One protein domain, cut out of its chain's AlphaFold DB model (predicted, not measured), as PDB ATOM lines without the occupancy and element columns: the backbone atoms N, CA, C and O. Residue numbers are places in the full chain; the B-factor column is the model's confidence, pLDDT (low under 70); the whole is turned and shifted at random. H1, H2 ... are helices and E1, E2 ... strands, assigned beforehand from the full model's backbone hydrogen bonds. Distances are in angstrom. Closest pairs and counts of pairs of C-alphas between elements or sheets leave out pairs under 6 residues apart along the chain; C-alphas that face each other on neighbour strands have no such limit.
ATOM      1  N   ALA A 306     266.499 222.420 219.788       55.34
ATOM      2  CA  ALA A 306     265.949 222.779 218.475       55.34
ATOM      3  C   ALA A 306     265.917 224.299 218.183       55.34
ATOM      4  O   ALA A 306     265.801 224.681 217.008       55.34
ATOM      5  N   VAL A 307     266.027 225.139 219.223       66.81
ATOM      6  CA  VAL A 307     266.090 226.616 219.156       66.81
ATOM      7  C   VAL A 307     267.483 227.106 218.719       66.81
ATOM      8  O   VAL A 307     267.613 228.125 218.026       66.81
ATOM      9  N   GLY A 308     268.520 226.329 219.044       54.84
ATOM     10  CA  GLY A 308     269.922 226.657 218.785       54.84
ATOM     11  C   GLY A 308     270.452 227.799 219.658       54.84
ATOM     12  O   GLY A 308     269.702 228.427 220.398       54.84
ATOM     13  N   SER A 309     271.751 228.058 219.537       55.31
ATOM     14  CA  SER A 309     272.500 229.069 220.292       55.31
ATOM     15  C   SER A 309     272.355 230.491 219.712       55.31
ATOM     16  O   SER A 309     271.720 230.712 218.670       55.31
ATOM     17  N   GLY A 310     272.969 231.474 220.384       54.00
ATOM     18  CA  GLY A 310     273.152 232.839 219.866       54.00
ATOM     19  C   GLY A 310     271.969 233.790 220.074       54.00
ATOM     20  O   GLY A 310     271.827 234.753 219.321       54.00
ATOM     21  N   TRP A 311     271.115 233.507 221.057       68.06
ATOM     22  CA  TRP A 311     269.979 234.348 221.434       68.06
ATOM     23  C   TRP A 311     270.349 235.359 222.519       68.06
ATOM     24  O   TRP A 311     271.062 235.031 223.462       68.06
ATOM     25  N   TYR A 312     269.811 236.572 222.404       64.50
ATOM     26  CA  TYR A 312     269.947 237.637 223.398       64.50
ATOM     27  C   TYR A 312     268.567 237.967 223.963       64.50
ATOM     28  O   TYR A 312     267.706 238.441 223.221       64.50
ATOM     29  N   LEU A 313     268.345 237.713 225.257       76.75
ATOM     30  CA  LEU A 313     267.116 238.095 225.961       76.75
ATOM     31  C   LEU A 313     267.056 239.626 226.073       76.75
ATOM     32  O   LEU A 313     267.911 240.225 226.724       76.75
ATOM     33  N   VAL A 314     266.069 240.254 225.430       81.94
ATOM     34  CA  VAL A 314     265.951 241.726 225.355       81.94
ATOM     35  C   VAL A 314     264.711 242.293 226.036       81.94
ATOM     36  O   VAL A 314     264.690 243.476 226.370       81.94
ATOM     37  N   ARG A 315     263.686 241.471 226.275       91.69
ATOM     38  CA  ARG A 315     262.493 241.874 227.024       91.69
ATOM     39  C   ARG A 315     261.935 240.694 227.809       91.69
ATOM     40  O   ARG A 315     261.856 239.581 227.288       91.69
ATOM     41  N   ARG A 316     261.526 240.937 229.050       90.44
ATOM     42  CA  ARG A 316     260.914 239.950 229.943       90.44
ATOM     43  C   ARG A 316     259.779 240.574 230.746       90.44
ATOM     44  O   ARG A 316     259.923 241.661 231.298       90.44
ATOM     45  N   THR A 317     258.691 239.829 230.889       91.06
ATOM     46  CA  THR A 317     257.602 240.095 231.835       91.06
ATOM     47  C   THR A 317     257.410 238.880 232.741       91.06
ATOM     48  O   THR A 317     257.555 237.741 232.301       91.06
ATOM     49  N   THR A 318     257.067 239.099 234.009       89.12
ATOM     50  CA  THR A 318     256.634 238.042 234.944       89.12
ATOM     51  C   THR A 318     255.127 237.758 234.842       89.12
ATOM     52  O   THR A 318     254.585 237.002 235.644       89.12
ATOM     53  N   PHE A 319     254.447 238.370 233.867       84.06
ATOM     54  CA  PHE A 319     252.993 238.385 233.707       84.06
ATOM     55  C   PHE A 319     252.546 237.718 232.388       84.06
ATOM     56  O   PHE A 319     253.353 237.142 231.660       84.06
ATOM     57  N   VAL A 320     251.248 237.782 232.068       83.62
ATOM     58  CA  VAL A 320     250.677 237.245 230.811       83.62
ATOM     59  C   VAL A 320     250.914 238.135 229.589       83.62
ATOM     60  O   VAL A 320     250.652 237.713 228.467       83.62
ATOM     61  N   SER A 321     251.374 239.362 229.812       87.31
ATOM     62  CA  SER A 321     251.471 240.432 228.824       87.31
ATOM     63  C   SER A 321     252.612 241.386 229.172       87.31
ATOM     64  O   SER A 321     253.125 241.396 230.299       87.31
ATOM     65  N   PHE A 322     253.044 242.161 228.182       90.19
ATOM     66  CA  PHE A 322     254.086 243.170 228.329       90.19
ATOM     67  C   PHE A 322     253.450 244.536 228.603       90.19
ATOM     68  O   PHE A 322     252.377 244.846 228.084       90.19
ATOM     69  N   LYS A 323     254.106 245.358 229.432       88.75
ATOM     70  CA  LYS A 323     253.658 246.734 229.715       88.75
ATOM     71  C   LYS A 323     254.064 247.728 228.628       88.75
ATOM     72  O   LYS A 323     253.574 248.851 228.608       88.75
ATOM     73  N   ASP A 324     255.008 247.317 227.792       90.75
ATOM     74  CA  ASP A 324     255.490 248.020 226.617       90.75
ATOM     75  C   ASP A 324     254.340 248.279 225.634       90.75
ATOM     76  O   ASP A 324     253.372 247.520 225.579       90.75
ATOM     77  N   THR A 325     254.462 249.358 224.863       88.69
ATOM     78  CA  THR A 325     253.504 249.779 223.825       88.69
ATOM     79  C   THR A 325     254.242 250.235 222.558       88.69
ATOM     80  O   THR A 325     253.829 251.185 221.886       88.69
ATOM     81  N   ASP A 326     255.412 249.646 222.286       88.25
ATOM     82  CA  ASP A 326     256.317 250.058 221.206       88.25
ATOM     83  C   ASP A 326     256.120 249.287 219.893       88.25
ATOM     84  O   ASP A 326     256.961 249.374 218.993       88.25
ATOM     85  N   GLN A 327     255.004 248.563 219.752       85.88
ATOM     86  CA  GLN A 327     254.658 247.748 218.584       85.88
ATOM     87  C   GLN A 327     255.754 246.719 218.255       85.88
ATOM     88  O   GLN A 327     255.989 246.398 217.078       85.88
ATOM     89  N   LEU A 328     256.447 246.247 219.297       89.50
ATOM     90  CA  LEU A 328     257.645 245.406 219.286       89.50
ATOM     91  C   LEU A 328     258.850 245.976 218.495       89.50
ATOM     92  O   LEU A 328     259.761 245.245 218.102       89.50
ATOM     93  N   VAL A 329     258.899 247.291 218.262       82.81
ATOM     94  CA  VAL A 329     260.013 247.946 217.543       82.81
ATOM     95  C   VAL A 329     261.294 248.005 218.394       82.81
ATOM     96  O   VAL A 329     262.391 248.112 217.842       82.81
ATOM     97  N   GLY A 330     261.184 247.873 219.720       81.62
ATOM     98  CA  GLY A 330     262.325 247.807 220.638       81.62
ATOM     99  C   GLY A 330     262.854 249.166 221.089       81.62
ATOM    100  O   GLY A 330     264.056 249.310 221.311       81.62
ATOM    101  N   THR A 331     261.986 250.173 221.177       84.88
ATOM    102  CA  THR A 331     262.312 251.509 221.696       84.88
ATOM    103  C   THR A 331     262.034 251.659 223.192       84.88
ATOM    104  O   THR A 331     262.605 252.563 223.800       84.88
ATOM    105  N   SER A 332     261.197 250.795 223.779       83.56
ATOM    106  CA  SER A 332     260.897 250.773 225.218       83.56
ATOM    107  C   SER A 332     262.050 250.173 226.030       83.56
ATOM    108  O   SER A 332     262.592 249.115 225.693       83.56
ATOM    109  N   GLU A 333     262.402 250.844 227.125       89.25
ATOM    110  CA  GLU A 333     263.551 250.551 227.981       89.25
ATOM    111  C   GLU A 333     263.164 250.771 229.451       89.25
ATOM    112  O   GLU A 333     262.667 251.839 229.809       89.25
ATOM    113  N   HIS A 334     263.329 249.753 230.304       86.38
ATOM    114  CA  HIS A 334     263.012 249.842 231.732       86.38
ATOM    115  C   HIS A 334     263.603 248.695 232.567       86.38
ATOM    116  O   HIS A 334     263.584 247.531 232.165       86.38
ATOM    117  N   GLY A 335     263.966 249.006 233.816       80.62
ATOM    118  CA  GLY A 335     264.503 248.035 234.774       80.62
ATOM    119  C   GLY A 335     265.942 247.604 234.452       80.62
ATOM    120  O   GLY A 335     266.457 247.915 233.379       80.62
ATOM    121  N   PRO A 336     266.622 246.910 235.380       65.75
ATOM    122  CA  PRO A 336     267.950 246.373 235.113       65.75
ATOM    123  C   PRO A 336     267.866 245.273 234.049       65.75
ATOM    124  O   PRO A 336     267.047 244.359 234.158       65.75
ATOM    125  N   ALA A 337     268.732 245.348 233.036       58.91
ATOM    126  CA  ALA A 337     268.897 244.281 232.054       58.91
ATOM    127  C   ALA A 337     269.253 242.964 232.762       58.91
ATOM    128  O   ALA A 337     270.082 242.958 233.673       58.91
ATOM    129  N   HIS A 338     268.616 241.855 232.378       58.03
ATOM    130  CA  HIS A 338     268.738 240.611 233.135       58.03
ATOM    131  C   HIS A 338     268.771 239.375 232.235       58.03
ATOM    132  O   HIS A 338     267.831 239.105 231.498       58.03
ATOM    133  N   HIS A 339     269.830 238.571 232.321       56.38
ATOM    134  CA  HIS A 339     270.018 237.460 231.382       56.38
ATOM    135  C   HIS A 339     269.259 236.173 231.767       56.38
ATOM    136  O   HIS A 339     269.047 235.307 230.927       56.38
ATOM    137  N   ASN A 340     268.775 236.035 233.009       64.19
ATOM    138  CA  ASN A 340     267.936 234.890 233.399       64.19
ATOM    139  C   ASN A 340     266.505 235.000 232.808       64.19
ATOM    140  O   ASN A 340     265.795 235.934 233.200       64.19
ATOM    141  N   PRO A 341     266.024 234.026 232.001       72.00
ATOM    142  CA  PRO A 341     264.640 233.973 231.507       72.00
ATOM    143  C   PRO A 341     263.573 233.753 232.596       72.00
ATOM    144  O   PRO A 341     262.387 233.821 232.290       72.00
ATOM    145  N   LEU A 342     263.966 233.536 233.856       79.38
ATOM    146  CA  LEU A 342     263.095 233.514 235.041       79.38
ATOM    147  C   LEU A 342     263.297 234.718 235.989       79.38
ATOM    148  O   LEU A 342     262.728 234.745 237.076       79.38
ATOM    149  N   GLY A 343     264.087 235.725 235.598       74.00
ATOM    150  CA  GLY A 343     264.397 236.906 236.419       74.00
ATOM    151  C   GLY A 343     263.240 237.907 236.626       74.00
ATOM    152  O   GLY A 343     262.084 237.594 236.322       74.00
ATOM    153  N   PRO A 344     263.531 239.130 237.114       81.50
ATOM    154  CA  PRO A 344     262.563 240.231 237.141       81.50
ATOM    155  C   PRO A 344     262.157 240.684 235.725       81.50
ATOM    156  O   PRO A 344     262.781 240.315 234.729       81.50
ATOM    157  N   ALA A 345     261.104 241.498 235.638       88.38
ATOM    158  CA  ALA A 345     260.635 242.076 234.380       88.38
ATOM    159  C   ALA A 345     261.494 243.281 233.948       88.38
ATOM    160  O   ALA A 345     261.721 244.200 234.739       88.38
ATOM    161  N   PHE A 346     261.927 243.306 232.686       90.62
ATOM    162  CA  PHE A 346     262.761 244.366 232.110       90.62
ATOM    163  C   PHE A 346     262.555 244.491 230.589       90.62
ATOM    164  O   PHE A 346     262.055 243.569 229.944       90.62
ATOM    165  N   SER A 347     262.986 245.610 230.014       87.12
ATOM    166  CA  SER A 347     263.171 245.788 228.569       87.12
ATOM    167  C   SER A 347     264.456 246.574 228.337       87.12
ATOM    168  O   SER A 347     264.682 247.570 229.024       87.12
ATOM    169  N   VAL A 348     265.279 246.164 227.372       73.69
ATOM    170  CA  VAL A 348     266.388 246.984 226.850       73.69
ATOM    171  C   VAL A 348     266.049 247.513 225.464       73.69
ATOM    172  O   VAL A 348     265.293 246.897 224.713       73.69
ATOM    173  N   LYS A 349     266.644 248.645 225.089       73.81
ATOM    174  CA  LYS A 349     266.433 249.258 223.778       73.81
ATOM    175  C   LYS A 349     267.133 248.478 222.661       73.81
ATOM    176  O   LYS A 349     268.314 248.675 222.386       73.81
ATOM    177  N   PHE A 350     266.391 247.605 221.985       65.62
ATOM    178  CA  PHE A 350     266.901 246.770 220.892       65.62
ATOM    179  C   PHE A 350     266.616 247.305 219.476       65.62
ATOM    180  O   PHE A 350     267.074 246.701 218.503       65.62
ATOM    181  N   SER A 351     265.938 248.452 219.329       65.56
ATOM    182  CA  SER A 351     265.640 249.084 218.026       65.56
ATOM    183  C   SER A 351     266.882 249.306 217.158       65.56
ATOM    184  O   SER A 351     266.821 249.191 215.935       65.56
ATOM    185  N   ASN A 352     268.011 249.602 217.806       50.03
ATOM    186  CA  ASN A 352     269.278 249.949 217.168       50.03
ATOM    187  C   ASN A 352     270.187 248.727 216.936       50.03
ATOM    188  O   ASN A 352     271.262 248.870 216.356       50.03
ATOM    189  N   LEU A 353     269.795 247.535 217.403       45.88
ATOM    190  CA  LEU A 353     270.626 246.337 217.303       45.88
ATOM    191  C   LEU A 353     270.457 245.660 215.928       45.88
ATOM    192  O   LEU A 353     269.332 245.515 215.433       45.88
ATOM    193  N   PRO A 354     271.549 245.191 215.296       45.31
ATOM    194  CA  PRO A 354     271.467 244.469 214.034       45.31
ATOM    195  C   PRO A 354     271.037 243.019 214.293       45.31
ATOM    196  O   PRO A 354     271.862 242.178 214.629       45.31
ATOM    197  N   PHE A 355     269.752 242.707 214.117       60.44
ATOM    198  CA  PHE A 355     269.190 241.353 214.242       60.44
ATOM    199  C   PHE A 355     268.166 241.073 213.133       60.44
ATOM    200  O   PHE A 355     267.600 242.014 212.569       60.44
ATOM    201  N   ASN A 356     267.910 239.795 212.833       60.75
ATOM    202  CA  ASN A 356     266.964 239.369 211.789       60.75
ATOM    203  C   ASN A 356     265.992 238.248 212.214       60.75
ATOM    204  O   ASN A 356     265.026 237.999 211.490       60.75
ATOM    205  N   GLU A 357     266.157 237.644 213.395       75.38
ATOM    206  CA  GLU A 357     265.195 236.706 213.991       75.38
ATOM    207  C   GLU A 357     264.729 237.163 215.384       75.38
ATOM    208  O   GLU A 357     265.516 237.697 216.170       75.38
ATOM    209  N   PHE A 358     263.460 236.890 215.691       92.06
ATOM    210  CA  PHE A 358     262.876 236.914 217.032       92.06
ATOM    211  C   PHE A 358     262.617 235.484 217.519       92.06
ATOM    212  O   PHE A 358     262.241 234.606 216.736       92.06
ATOM    213  N   LEU A 359     262.730 235.289 218.828       91.00
ATOM    214  CA  LEU A 359     262.222 234.135 219.562       91.00
ATOM    215  C   LEU A 359     261.306 234.648 220.673       91.00
ATOM    216  O   LEU A 359     261.713 235.471 221.492       91.00
ATOM    217  N   PHE A 360     260.093 234.114 220.719       95.19
ATOM    218  CA  PHE A 360     259.140 234.337 221.802       95.19
ATOM    219  C   PHE A 360     259.044 233.066 222.629       95.19
ATOM    220  O   PHE A 360     258.930 231.979 222.052       95.19
ATOM    221  N   ALA A 361     259.078 233.186 223.953       92.56
ATOM    222  CA  ALA A 361     258.964 232.042 224.847       92.56
ATOM    223  C   ALA A 361     258.276 232.377 226.175       92.56
ATOM    224  O   ALA A 361     258.160 233.541 226.554       92.56
ATOM    225  N   THR A 362     257.854 231.352 226.911       90.75
ATOM    226  CA  THR A 362     257.480 231.486 228.324       90.75
ATOM    227  C   THR A 362     258.698 231.624 229.238       90.75
ATOM    228  O   THR A 362     259.831 231.351 228.836       90.75
ATOM    229  N   GLY A 363     258.467 232.044 230.484       84.19
ATOM    230  CA  GLY A 363     259.470 232.104 231.551       84.19
ATOM    231  C   GLY A 363     260.198 230.780 231.753       84.19
ATOM    232  O   GLY A 363     261.422 230.717 231.699       84.19
ATOM    233  N   ASP A 364     259.428 229.707 231.923       82.69
ATOM    234  CA  ASP A 364     259.929 228.336 232.074       82.69
ATOM    235  C   ASP A 364     260.394 227.680 230.762       82.69
ATOM    236  O   ASP A 364     260.772 226.509 230.755       82.69
ATOM    237  N   CYS A 365     260.346 228.421 229.651       83.00
ATOM    238  CA  CYS A 365     260.795 227.992 228.334       83.00
ATOM    239  C   CYS A 365     260.025 226.795 227.701       83.00
ATOM    240  O   CYS A 365     260.366 226.374 226.593       83.00
ATOM    241  N   GLN A 366     258.943 226.278 228.315       85.44
ATOM    242  CA  GLN A 366     258.139 225.158 227.775       85.44
ATOM    243  C   GLN A 366     257.377 225.502 226.487       85.44
ATOM    244  O   GLN A 366     257.108 224.628 225.657       85.44
ATOM    245  N   LYS A 367     256.987 226.768 226.317       89.75
ATOM    246  CA  LYS A 367     256.296 227.268 225.124       89.75
ATOM    247  C   LYS A 367     257.220 228.232 224.408       89.75
ATOM    248  O   LYS A 367     257.633 229.219 225.000       89.75
ATOM    249  N   TRP A 368     257.523 227.966 223.139       91.69
ATOM    250  CA  TRP A 368     258.390 228.831 222.335       91.69
ATOM    251  C   TRP A 368     258.059 228.805 220.838       91.69
ATOM    252  O   TRP A 368     257.483 227.825 220.342       91.69
ATOM    253  N   MET A 369     258.442 229.868 220.119       93.62
ATOM    254  CA  MET A 369     258.388 229.988 218.652       93.62
ATOM    255  C   MET A 369     259.416 230.986 218.085       93.62
ATOM    256  O   MET A 369     259.723 231.990 218.721       93.62
ATOM    257  N   ILE A 370     259.911 230.726 216.871       89.56
ATOM    258  CA  ILE A 370     260.928 231.523 216.163       89.56
ATOM    259  C   ILE A 370     260.332 232.115 214.877       89.56
ATOM    260  O   ILE A 370     259.697 231.398 214.098       89.56
ATOM    261  N   MET A 371     260.580 233.402 214.626       88.75
ATOM    262  CA  MET A 371     260.087 234.146 213.456       88.75
ATOM    263  C   MET A 371     261.143 235.111 212.898       88.75
ATOM    264  O   MET A 371     262.024 235.574 213.620       88.75
ATOM    265  N   LYS A 372     261.028 235.483 211.618       80.38
ATOM    266  CA  LYS A 372     261.855 236.546 211.012       80.38
ATOM    267  C   LYS A 372     261.413 237.928 211.505       80.38
ATOM    268  O   LYS A 372     260.217 238.189 211.626       80.38
ATOM    269  N   LYS A 373     262.354 238.864 211.662       80.38
ATOM    270  CA  LYS A 373     262.079 240.286 211.962       80.38
ATOM    271  C   LYS A 373     261.110 240.917 210.951       80.38
ATOM    272  O   LYS A 373     260.232 241.677 211.344       80.38
ATOM    273  N   SER A 374     261.221 240.546 209.672       76.19
ATOM    274  CA  SER A 374     260.320 240.984 208.593       76.19
ATOM    275  C   SER A 374     258.887 240.455 208.720       76.19
ATOM    276  O   SER A 374     257.954 241.132 208.301       76.19
ATOM    277  N   GLU A 375     258.700 239.262 209.293       85.69
ATOM    278  CA  GLU A 375     257.370 238.690 209.529       85.69
ATOM    279  C   GLU A 375     256.682 239.367 210.712       85.69
ATOM    280  O   GLU A 375     255.508 239.720 210.633       85.69
ATOM    281  N   VAL A 376     257.441 239.598 211.784       89.12
ATOM    282  CA  VAL A 376     256.947 240.199 213.026       89.12
ATOM    283  C   VAL A 376     256.609 241.684 212.855       89.12
ATOM    284  O   VAL A 376     255.539 242.102 213.290       89.12
ATOM    285  N   LEU A 377     257.480 242.476 212.210       85.50
ATOM    286  CA  LEU A 377     257.362 243.946 212.136       85.50
ATOM    287  C   LEU A 377     256.600 244.481 210.909       85.50
ATOM    288  O   LEU A 377     256.507 245.695 210.719       85.50
ATOM    289  N   ALA A 378     256.025 243.605 210.085       77.12
ATOM    290  CA  ALA A 378     255.052 244.000 209.069       77.12
ATOM    291  C   ALA A 378     253.736 244.510 209.708       77.12
ATOM    292  O   ALA A 378     253.539 244.421 210.919       77.12
ATOM    293  N   TRP A 379     252.805 245.013 208.896       85.50
ATOM    294  CA  TRP A 379     251.427 245.305 209.324       85.50
ATOM    295  C   TRP A 379     250.483 244.210 208.805       85.50
ATOM    296  O   TRP A 379     250.617 243.771 207.660       85.50
ATOM    297  N   TYR A 380     249.589 243.699 209.655       85.12
ATOM    298  CA  TYR A 380     248.726 242.547 209.364       85.12
ATOM    299  C   TYR A 380     247.533 242.439 210.329       85.12
ATOM    300  O   TYR A 380     247.596 242.877 211.472       85.12
ATOM    301  N   ALA A 381     246.442 241.805 209.895       88.50
ATOM    302  CA  ALA A 381     245.297 241.493 210.751       88.50
ATOM    303  C   ALA A 381     244.696 240.144 210.338       88.50
ATOM    304  O   ALA A 381     244.295 239.992 209.189       88.50
ATOM    305  N   ASN A 382     244.669 239.168 211.253       86.19
ATOM    306  CA  ASN A 382     244.226 237.781 211.019       86.19
ATOM    307  C   ASN A 382     244.887 237.085 209.803       86.19
ATOM    308  O   ASN A 382     244.318 236.162 209.225       86.19
ATOM    309  N   ASN A 383     246.083 237.524 209.401       83.25
ATOM    310  CA  ASN A 383     246.781 237.024 208.212       83.25
ATOM    311  C   ASN A 383     247.869 236.016 208.586       83.25
ATOM    312  O   ASN A 383     248.486 236.133 209.647       83.25
ATOM    313  N   ASP A 384     248.123 235.065 207.686       86.69
ATOM    314  CA  ASP A 384     249.210 234.091 207.815       86.69
ATOM    315  C   ASP A 384     250.575 234.787 207.935       86.69
ATOM    316  O   ASP A 384     250.990 235.507 207.024       86.69
ATOM    317  N   ARG A 385     251.302 234.499 209.016       90.19
ATOM    318  CA  ARG A 385     252.736 234.776 209.163       90.19
ATOM    319  C   ARG A 385     253.537 233.486 209.116       90.19
ATOM    320  O   ARG A 385     253.078 232.457 209.617       90.19
ATOM    321  N   GLU A 386     254.736 233.543 208.547       86.75
ATOM    322  CA  GLU A 386     255.669 232.415 208.560       86.75
ATOM    323  C   GLU A 386     256.314 232.273 209.949       86.75
ATOM    324  O   GLU A 386     257.072 233.132 210.408       86.75
ATOM    325  N   VAL A 387     256.034 231.148 210.604       90.94
ATOM    326  CA  VAL A 387     256.739 230.696 211.805       90.94
ATOM    327  C   VAL A 387     257.806 229.705 211.357       90.94
ATOM    328  O   VAL A 387     257.488 228.710 210.710       90.94
ATOM    329  N   LEU A 388     259.074 229.957 211.690       79.94
ATOM    330  CA  LEU A 388     260.195 229.126 211.227       79.94
ATOM    331  C   LEU A 388     260.267 227.792 211.977       79.94
ATOM    332  O   LEU A 388     260.527 226.752 211.373       79.94
ATOM    333  N   LYS A 389     260.053 227.840 213.297       80.69
ATOM    334  CA  LYS A 389     259.981 226.693 214.217       80.69
ATOM    335  C   LYS A 389     259.188 227.070 215.463       80.69
ATOM    336  O   LYS A 389     259.099 228.243 215.816       80.69
ATOM    337  N   SER A 390     258.689 226.077 216.186       89.25
ATOM    338  CA  SER A 390     258.108 226.237 217.522       89.25
ATOM    339  C   SER A 390     258.144 224.931 218.313       89.25
ATOM    340  O   SER A 390     258.485 223.876 217.775       89.25
ATOM    341  N   HIS A 391     257.700 224.991 219.565       87.88
ATOM    342  CA  HIS A 391     257.495 223.814 220.406       87.88
ATOM    343  C   HIS A 391     256.442 222.813 219.866       87.88
ATOM    344  O   HIS A 391     256.434 221.674 220.319       87.88
ATOM    345  N   ILE A 392     255.585 223.198 218.901       89.00
ATOM    346  CA  ILE A 392     254.645 222.281 218.213       89.00
ATOM    347  C   ILE A 392     255.129 221.801 216.835       89.00
ATOM    348  O   ILE A 392     254.563 220.863 216.284       89.00
ATOM    349  N   SER A 393     256.160 222.426 216.252       81.00
ATOM    350  CA  SER A 393     256.677 222.048 214.929       81.00
ATOM    351  C   SER A 393     258.135 222.455 214.740       81.00
ATOM    352  O   SER A 393     258.490 223.631 214.836       81.00
ATOM    353  N   HIS A 394     258.980 221.490 214.382       69.25
ATOM    354  CA  HIS A 394     260.381 221.726 214.015       69.25
ATOM    355  C   HIS A 394     260.583 222.120 212.540       69.25
ATOM    356  O   HIS A 394     261.716 222.408 212.148       69.25
ATOM    357  N   ILE A 395     259.504 222.155 211.746       61.34
ATOM    358  CA  ILE A 395     259.472 222.647 210.361       61.34
ATOM    359  C   ILE A 395     258.641 223.941 210.258       61.34
ATOM    360  O   ILE A 395     257.755 224.147 211.097       61.34
ATOM    361  N   PRO A 396     258.879 224.799 209.245       79.25
ATOM    362  CA  PRO A 396     258.115 226.029 209.077       79.25
ATOM    363  C   PRO A 396     256.621 225.781 208.853       79.25
ATOM    364  O   PRO A 396     256.230 224.826 208.182       79.25
ATOM    365  N   TYR A 397     255.791 226.664 209.399       87.62
ATOM    366  CA  TYR A 397     254.334 226.629 209.264       87.62
ATOM    367  C   TYR A 397     253.749 228.047 209.318       87.62
ATOM    368  O   TYR A 397     254.480 229.036 209.399       87.62
ATOM    369  N   LYS A 398     252.421 228.152 209.236       90.00
ATOM    370  CA  LYS A 398     251.697 229.425 209.238       90.00
ATOM    371  C   LYS A 398     250.796 229.558 210.461       90.00
ATOM    372  O   LYS A 398     250.038 228.644 210.777       90.00
ATOM    373  N   ALA A 399     250.844 230.722 211.094       88.38
ATOM    374  CA  ALA A 399     249.950 231.130 212.175       88.38
ATOM    375  C   ALA A 399     249.258 232.446 211.788       88.38
ATOM    376  O   ALA A 399     249.833 233.252 211.061       88.38
ATOM    377  N   ARG A 400     248.021 232.666 212.250       87.38
ATOM    378  CA  ARG A 400     247.259 233.897 211.960       87.38
ATOM    379  C   ARG A 400     247.318 234.822 213.166       87.38
ATOM    380  O   ARG A 400     246.958 234.385 214.252       87.38
ATOM    381  N   MET A 401     247.777 236.056 212.959       90.19
ATOM    382  CA  MET A 401     248.186 237.000 214.015       90.19
ATOM    383  C   MET A 401     247.655 238.421 213.756       90.19
ATOM    384  O   MET A 401     247.101 238.687 212.683       90.19
ATOM    385  N   TYR A 402     247.876 239.353 214.691       89.06
ATOM    386  CA  TYR A 402     247.519 240.771 214.535       89.06
ATOM    387  C   TYR A 402     248.691 241.719 214.830       89.06
ATOM    388  O   TYR A 402     249.404 241.558 215.817       89.06
ATOM    389  N   ARG A 403     248.864 242.715 213.953       90.50
ATOM    390  CA  ARG A 403     249.677 243.922 214.134       90.50
ATOM    391  C   ARG A 403     249.096 245.054 213.277       90.50
ATOM    392  O   ARG A 403     249.411 245.181 212.092       90.50
ATOM    393  N   ARG A 404     248.186 245.826 213.866       88.44
ATOM    394  CA  ARG A 404     247.311 246.846 213.266       88.44
ATOM    395  C   ARG A 404     247.796 248.255 213.626       88.44
ATOM    396  O   ARG A 404     248.242 248.508 214.738       88.44
ATOM    397  N   HIS A 405     247.653 249.205 212.704       84.06
ATOM    398  CA  HIS A 405     248.009 250.604 212.961       84.06
ATOM    399  C   HIS A 405     247.168 251.216 214.094       84.06
ATOM    400  O   HIS A 405     245.942 251.132 214.064       84.06
ATOM    401  N   GLY A 406     247.823 251.881 215.052       78.50
ATOM    402  CA  GLY A 406     247.163 252.625 216.134       78.50
ATOM    403  C   GLY A 406     246.514 251.761 217.223       78.50
ATOM    404  O   GLY A 406     245.796 252.291 218.067       78.50
ATOM    405  N   VAL A 407     246.748 250.448 217.213       81.50
ATOM    406  CA  VAL A 407     246.130 249.496 218.137       81.50
ATOM    407  C   VAL A 407     247.113 249.146 219.256       81.50
ATOM    408  O   VAL A 407     248.071 248.410 219.048       81.50
ATOM    409  N   VAL A 408     246.869 249.685 220.454       78.69
ATOM    410  CA  VAL A 408     247.794 249.615 221.608       78.69
ATOM    411  C   VAL A 408     248.039 248.206 222.159       78.69
ATOM    412  O   VAL A 408     249.013 247.997 222.867       78.69
ATOM    413  N   GLU A 409     247.163 247.249 221.851       79.56
ATOM    414  CA  GLU A 409     247.293 245.843 222.261       79.56
ATOM    415  C   GLU A 409     248.236 245.030 221.360       79.56
ATOM    416  O   GLU A 409     248.724 243.974 221.759       79.56
ATOM    417  N   ASP A 410     248.476 245.507 220.138       84.31
ATOM    418  CA  ASP A 410     249.262 244.801 219.132       84.31
ATOM    419  C   ASP A 410     250.774 245.011 219.328       84.31
ATOM    420  O   ASP A 410     251.189 246.081 219.765       84.31
ATOM    421  N   PRO A 411     251.621 244.032 218.957       88.88
ATOM    422  CA  PRO A 411     251.307 242.830 218.187       88.88
ATOM    423  C   PRO A 411     250.830 241.663 219.062       88.88
ATOM    424  O   PRO A 411     251.473 241.334 220.057       88.88
ATOM    425  N   TRP A 412     249.783 240.962 218.628       88.00
ATOM    426  CA  TRP A 412     249.400 239.661 219.190       88.00
ATOM    427  C   TRP A 412     250.118 238.543 218.431       88.00
ATOM    428  O   TRP A 412     249.721 238.179 217.318       88.00
ATOM    429  N   ILE A 413     251.171 237.987 219.037       91.94
ATOM    430  CA  ILE A 413     251.954 236.877 218.477       91.94
ATOM    431  C   ILE A 413     251.513 235.563 219.129       91.94
ATOM    432  O   ILE A 413     251.697 235.362 220.332       91.94
ATOM    433  N   THR A 414     250.952 234.654 218.329       89.38
ATOM    434  CA  THR A 414     250.407 233.358 218.768       89.38
ATOM    435  C   THR A 414     251.092 232.190 218.058       89.38
ATOM    436  O   THR A 414     251.343 232.254 216.858       89.38
ATOM    437  N   TYR A 415     251.352 231.081 218.757       86.38
ATOM    438  CA  TYR A 415     251.999 229.901 218.146       86.38
ATOM    439  C   TYR A 415     251.059 229.025 217.291       86.38
ATOM    440  O   TYR A 415     251.475 228.013 216.746       86.38
ATOM    441  N   GLU A 416     249.796 229.414 217.140       83.19
ATOM    442  CA  GLU A 416     248.809 228.821 216.227       83.19
ATOM    443  C   GLU A 416     247.971 229.954 215.601       83.19
ATOM    444  O   GLU A 416     248.247 231.139 215.814       83.19
ATOM    445  N   HIS A 417     246.927 229.623 214.831       81.00
ATOM    446  CA  HIS A 417     245.880 230.594 214.498       81.00
ATOM    447  C   HIS A 417     245.329 231.279 215.757       81.00
ATOM    448  O   HIS A 417     245.143 230.620 216.778       81.00
ATOM    449  N   HIS A 418     245.072 232.585 215.643       73.00
ATOM    450  CA  HIS A 418     244.724 233.474 216.746       73.00
ATOM    451  C   HIS A 418     243.711 232.892 217.741       73.00
ATOM    452  O   HIS A 418     242.556 232.622 217.407       73.00
ATOM    453  N   ASP A 419     244.177 232.757 218.975       69.94
ATOM    454  CA  ASP A 419     243.478 232.227 220.135       69.94
ATOM    455  C   ASP A 419     244.120 232.906 221.348       69.94
ATOM    456  O   ASP A 419     245.349 232.889 221.494       69.94
ATOM    457  N   HIS A 420     243.308 233.532 222.200       68.31
ATOM    458  CA  HIS A 420     243.800 234.307 223.337       68.31
ATOM    459  C   HIS A 420     244.632 233.442 224.303       68.31
ATOM    460  O   HIS A 420     245.613 233.913 224.878       68.31
ATOM    461  N   CYS A 421     244.340 232.143 224.398       71.56
ATOM    462  CA  CYS A 421     245.074 231.213 225.254       71.56
ATOM    463  C   CYS A 421     246.421 230.744 224.660       71.56
ATOM    464  O   CYS A 421     247.078 229.886 225.255       71.56
ATOM    465  N   LYS A 422     246.848 231.270 223.499       81.00
ATOM    466  CA  LYS A 422     248.067 230.850 222.770       81.00
ATOM    467  C   LYS A 422     249.058 231.990 222.496       81.00
ATOM    468  O   LYS A 422     249.988 231.821 221.703       81.00
ATOM    469  N   GLY A 423     248.869 233.144 223.139       84.56
ATOM    470  CA  GLY A 423     249.768 234.297 223.039       84.56
ATOM    471  C   GLY A 423     251.135 234.061 223.691       84.56
ATOM    472  O   GLY A 423     251.221 233.555 224.809       84.56
ATOM    473  N   LEU A 424     252.201 234.461 222.993       90.38
ATOM    474  CA  LEU A 424     253.567 234.586 223.526       90.38
ATOM    475  C   LEU A 424     254.087 236.034 223.491       90.38
ATOM    476  O   LEU A 424     255.130 236.320 224.076       90.38
ATOM    477  N   TYR A 425     253.357 236.949 222.847       90.44
ATOM    478  CA  TYR A 425     253.559 238.393 222.954       90.44
ATOM    479  C   TYR A 425     252.227 239.134 222.754       90.44
ATOM    480  O   TYR A 425     251.433 238.735 221.901       90.44
ATOM    481  N   VAL A 426     251.998 240.163 223.575       87.25
ATOM    482  CA  VAL A 426     250.855 241.096 223.568       87.25
ATOM    483  C   VAL A 426     251.229 242.311 224.436       87.25
ATOM    484  O   VAL A 426     251.920 242.146 225.449       87.25
ATOM    485  N   GLU A 427     250.816 243.514 224.032       84.81
ATOM    486  CA  GLU A 427     251.238 244.797 224.629       84.81
ATOM    487  C   GLU A 427     250.191 245.410 225.586       84.81
ATOM    488  O   GLU A 427     249.112 244.852 225.816       84.81
ATOM    489  N   ASN A 428     250.526 246.560 226.188       82.00
ATOM    490  CA  ASN A 428     249.628 247.375 227.023       82.00
ATOM    491  C   ASN A 428     249.012 246.645 228.248       82.00
ATOM    492  O   ASN A 428     247.885 246.930 228.651       82.00
ATOM    493  N   ASN A 429     249.742 245.703 228.860       70.00
ATOM    494  CA  ASN A 429     249.309 244.897 230.021       70.00
ATOM    495  C   ASN A 429     247.959 244.173 229.848       70.00
ATOM    496  O   ASN A 429     247.292 243.853 230.837       70.00
ATOM    497  N   LEU A 430     247.522 243.916 228.614       69.19
ATOM    498  CA  LEU A 430     246.179 243.396 228.389       69.19
ATOM    499  C   LEU A 430     246.002 241.954 228.865       69.19
ATOM    500  O   LEU A 430     246.937 241.152 228.909       69.19
ATOM    501  N   TYR A 431     244.765 241.656 229.254       63.84
ATOM    502  CA  TYR A 431     244.335 240.353 229.735       63.84
ATOM    503  C   TYR A 431     243.766 239.569 228.546       63.84
ATOM    504  O   TYR A 431     242.669 239.903 228.094       63.84
ATOM    505  N   PRO A 432     244.467 238.547 228.018       60.62
ATOM    506  CA  PRO A 432     243.910 237.688 226.982       60.62
ATOM    507  C   PRO A 432     242.729 236.894 227.554       60.62
ATOM    508  O   PRO A 432     242.909 235.965 228.343       60.62
ATOM    509  N   ASP A 433     241.511 237.280 227.178       59.72
ATOM    510  CA  ASP A 433     240.291 236.650 227.675       59.72
ATOM    511  C   ASP A 433     240.096 235.262 227.044       59.72
ATOM    512  O   ASP A 433     239.760 235.138 225.868       59.72
ATOM    513  N   CYS A 434     240.309 234.205 227.828       61.06
ATOM    514  CA  CYS A 434     240.179 232.801 227.421       61.06
ATOM    515  C   CYS A 434     238.706 232.328 227.302       61.06
ATOM    516  O   CYS A 434     238.372 231.182 227.625       61.06
ATOM    517  N   SER A 435     237.800 233.201 226.853       50.66
ATOM    518  CA  SER A 435     236.345 233.034 226.917       50.66
ATOM    519  C   SER A 435     235.759 232.087 225.859       50.66
ATOM    520  O   SER A 435     235.093 232.476 224.903       50.66
ATOM    521  N   SER A 436     235.898 230.784 226.113       48.03
ATOM    522  CA  SER A 436     234.954 229.758 225.619       48.03
ATOM    523  C   SER A 436     234.185 229.048 226.749       48.03
ATOM    524  O   SER A 436     233.397 228.138 226.503       48.03
ATOM    525  N   GLY A 437     234.371 229.497 227.995       42.16
ATOM    526  CA  GLY A 437     233.694 229.008 229.196       42.16
ATOM    527  C   GLY A 437     234.235 229.687 230.459       42.16
ATOM    528  O   GLY A 437     235.197 230.450 230.395       42.16
ATOM    529  N   TRP A 438     233.632 229.398 231.615       38.91
ATOM    530  CA  TRP A 438     234.057 229.911 232.926       38.91
ATOM    531  C   TRP A 438     235.379 229.266 233.389       38.91
ATOM    532  O   TRP A 438     235.367 228.369 234.233       38.91
ATOM    533  N   ILE A 439     236.525 229.689 232.842       43.19
ATOM    534  CA  ILE A 439     237.848 229.176 233.242       43.19
ATOM    535  C   ILE A 439     238.845 230.339 233.437       43.19
ATOM    536  O   ILE A 439     238.923 231.193 232.557       43.19
ATOM    537  N   PRO A 440     239.598 230.431 234.558       52.16
ATOM    538  CA  PRO A 440     240.289 231.676 234.916       52.16
ATOM    539  C   PRO A 440     241.546 232.023 234.100       52.16
ATOM    540  O   PRO A 440     242.174 231.177 233.464       52.16
ATOM    541  N   PHE A 441     241.992 233.272 234.292       58.12
ATOM    542  CA  PHE A 441     243.303 233.855 233.949       58.12
ATOM    543  C   PHE A 441     244.513 232.904 234.071       58.12
ATOM    544  O   PHE A 441     245.434 232.964 233.259       58.12
ATOM    545  N   ALA A 442     244.484 231.977 235.036       62.56
ATOM    546  CA  ALA A 442     245.480 230.918 235.244       62.56
ATOM    547  C   ALA A 442     245.682 229.956 234.044       62.56
ATOM    548  O   ALA A 442     246.500 229.039 234.119       62.56
ATOM    549  N   ASN A 443     244.949 230.132 232.943       70.31
ATOM    550  CA  ASN A 443     245.125 229.379 231.702       70.31
ATOM    551  C   ASN A 443     246.054 230.032 230.669       70.31
ATOM    552  O   ASN A 443     246.560 229.315 229.805       70.31
ATOM    553  N   ALA A 444     246.294 231.345 230.744       74.75
ATOM    554  CA  ALA A 444     247.158 232.035 229.788       74.75
ATOM    555  C   ALA A 444     248.619 231.535 229.891       74.75
ATOM    556  O   ALA A 444     249.078 231.259 231.009       74.75
ATOM    557  N   PRO A 445     249.387 231.447 228.782       81.50
ATOM    558  CA  PRO A 445     250.728 230.861 228.802       81.50
ATOM    559  C   PRO A 445     251.651 231.496 229.846       81.50
ATOM    560  O   PRO A 445     252.190 230.778 230.682       81.50
ATOM    561  N   GLY A 446     251.747 232.829 229.897       80.75
ATOM    562  CA  GLY A 446     252.581 233.520 230.889       80.75
ATOM    563  C   GLY A 446     252.180 233.269 232.351       80.75
ATOM    564  O   GLY A 446     253.050 233.247 233.217       80.75
ATOM    565  N   ALA A 447     250.900 232.998 232.640       82.50
ATOM    566  CA  ALA A 447     250.441 232.685 233.997       82.50
ATOM    567  C   ALA A 447     250.822 231.258 234.423       82.50
ATOM    568  O   ALA A 447     251.252 231.046 235.555       82.50
ATOM    569  N   ARG A 448     250.710 230.280 233.512       82.06
ATOM    570  CA  ARG A 448     251.112 228.884 233.772       82.06
ATOM    571  C   ARG A 448     252.624 228.690 233.833       82.06
ATOM    572  O   ARG A 448     253.095 227.784 234.514       82.06
ATOM    573  N   HIS A 449     253.362 229.519 233.103       85.62
ATOM    574  CA  HIS A 449     254.742 229.250 232.719       85.62
ATOM    575  C   HIS A 449     255.716 230.381 233.114       85.62
ATOM    576  O   HIS A 449     256.711 230.624 232.434       85.62
ATOM    577  N   GLN A 450     255.461 231.049 234.246       88.75
ATOM    578  CA  GLN A 450     256.398 231.968 234.925       88.75
ATOM    579  C   GLN A 450     256.785 233.235 234.119       88.75
ATOM    580  O   GLN A 450     257.913 233.743 234.197       88.75
ATOM    581  N   GLY A 451     255.828 233.769 233.360       90.25
ATOM    582  CA  GLY A 451     255.957 234.979 232.550       90.25
ATOM    583  C   GLY A 451     256.223 234.713 231.067       90.25
ATOM    584  O   GLY A 451     256.068 233.589 230.586       90.25
ATOM    585  N   LEU A 452     256.646 235.753 230.345       93.38
ATOM    586  CA  LEU A 452     256.991 235.714 228.919       93.38
ATOM    587  C   LEU A 452     258.333 236.415 228.658       93.38
ATOM    588  O   LEU A 452     258.719 237.352 229.361       93.38
ATOM    589  N   ASN A 453     259.022 235.967 227.615       92.44
ATOM    590  CA  ASN A 453     260.374 236.357 227.229       92.44
ATOM    591  C   ASN A 453     260.441 236.633 225.718       92.44
ATOM    592  O   ASN A 453     259.926 235.847 224.917       92.44
ATOM    593  N   VAL A 454     261.137 237.702 225.328       93.69
ATOM    594  CA  VAL A 454     261.501 238.005 223.938       93.69
ATOM    595  C   VAL A 454     263.016 238.014 223.808       93.69
ATOM    596  O   VAL A 454     263.708 238.806 224.455       93.69
ATOM    597  N   PHE A 455     263.520 237.168 222.919       86.12
ATOM    598  CA  PHE A 455     264.915 237.144 222.518       86.12
ATOM    599  C   PHE A 455     265.050 237.589 221.060       86.12
ATOM    600  O   PHE A 455     264.159 237.358 220.236       86.12
ATOM    601  N   ILE A 456     266.201 238.160 220.720       75.06
ATOM    602  CA  ILE A 456     266.603 238.427 219.335       75.06
ATOM    603  C   ILE A 456     267.857 237.637 218.976       75.06
ATOM    604  O   ILE A 456     268.686 237.332 219.837       75.06
ATOM    605  N   ARG A 457     268.021 237.337 217.686       69.75
ATOM    606  CA  ARG A 457     269.257 236.778 217.131       69.75
ATOM    607  C   ARG A 457     269.608 237.461 215.818       69.75
ATOM    608  O   ARG A 457     268.762 237.678 214.946       69.75
ATOM    609  N   ARG A 458     270.898 237.764 215.656       50.88
ATOM    610  CA  ARG A 458     271.491 238.013 214.343       50.88
ATOM    611  C   ARG A 458     271.981 236.686 213.792       50.88
ATOM    612  O   ARG A 458     273.107 236.276 214.064       50.88
TER     613      ARG A 458
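This is residues 306 to 458 of the 1243 residues of the protein "Hypothetical protein" of Symbiodinium sp. CCMP2456 (UniProt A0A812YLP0). With little regular structure, this is a strongly twisted antiparallel sheet, E1-E7-E2-E3-E4-E5, with E6 packed on E2. Of 153 printed residues, 52 are in named elements, mostly strand, ordered E1-E2-E3-H1-E4-E5-E6-H2-E7. It is compact, radius of gyration of the C-alphas 14.1 A, spanning 42 by 34 by 31 A.

E1, residues 312 to 317, pairs with E7, 452 to 457; N 314 and O 454, 2.9 A apart, are within hydrogen-bond range. E2, 357 to 362, with E3, 368 to 372, and E4, 380 to 390, with E5, 397 to 403, are hairpins, with N 358 to O 371 and N 385 to O 399 both 2.8 A. E6, 423 to 425, has C-alpha 424 5.8 A from C-alpha 360. H1, 373 to 376, is on the sheet, which H2, 445 to 448, only grazes.

C-alpha 312 is at (269.947, 237.637, 223.398), C-alpha 457 at (269.257, 236.778, 217.131). E4 is 20.5 A long.

The printed part has no cut; the links before E2, E6 and H2 are long. pLDDT is low at residues 430 to 442, for instance.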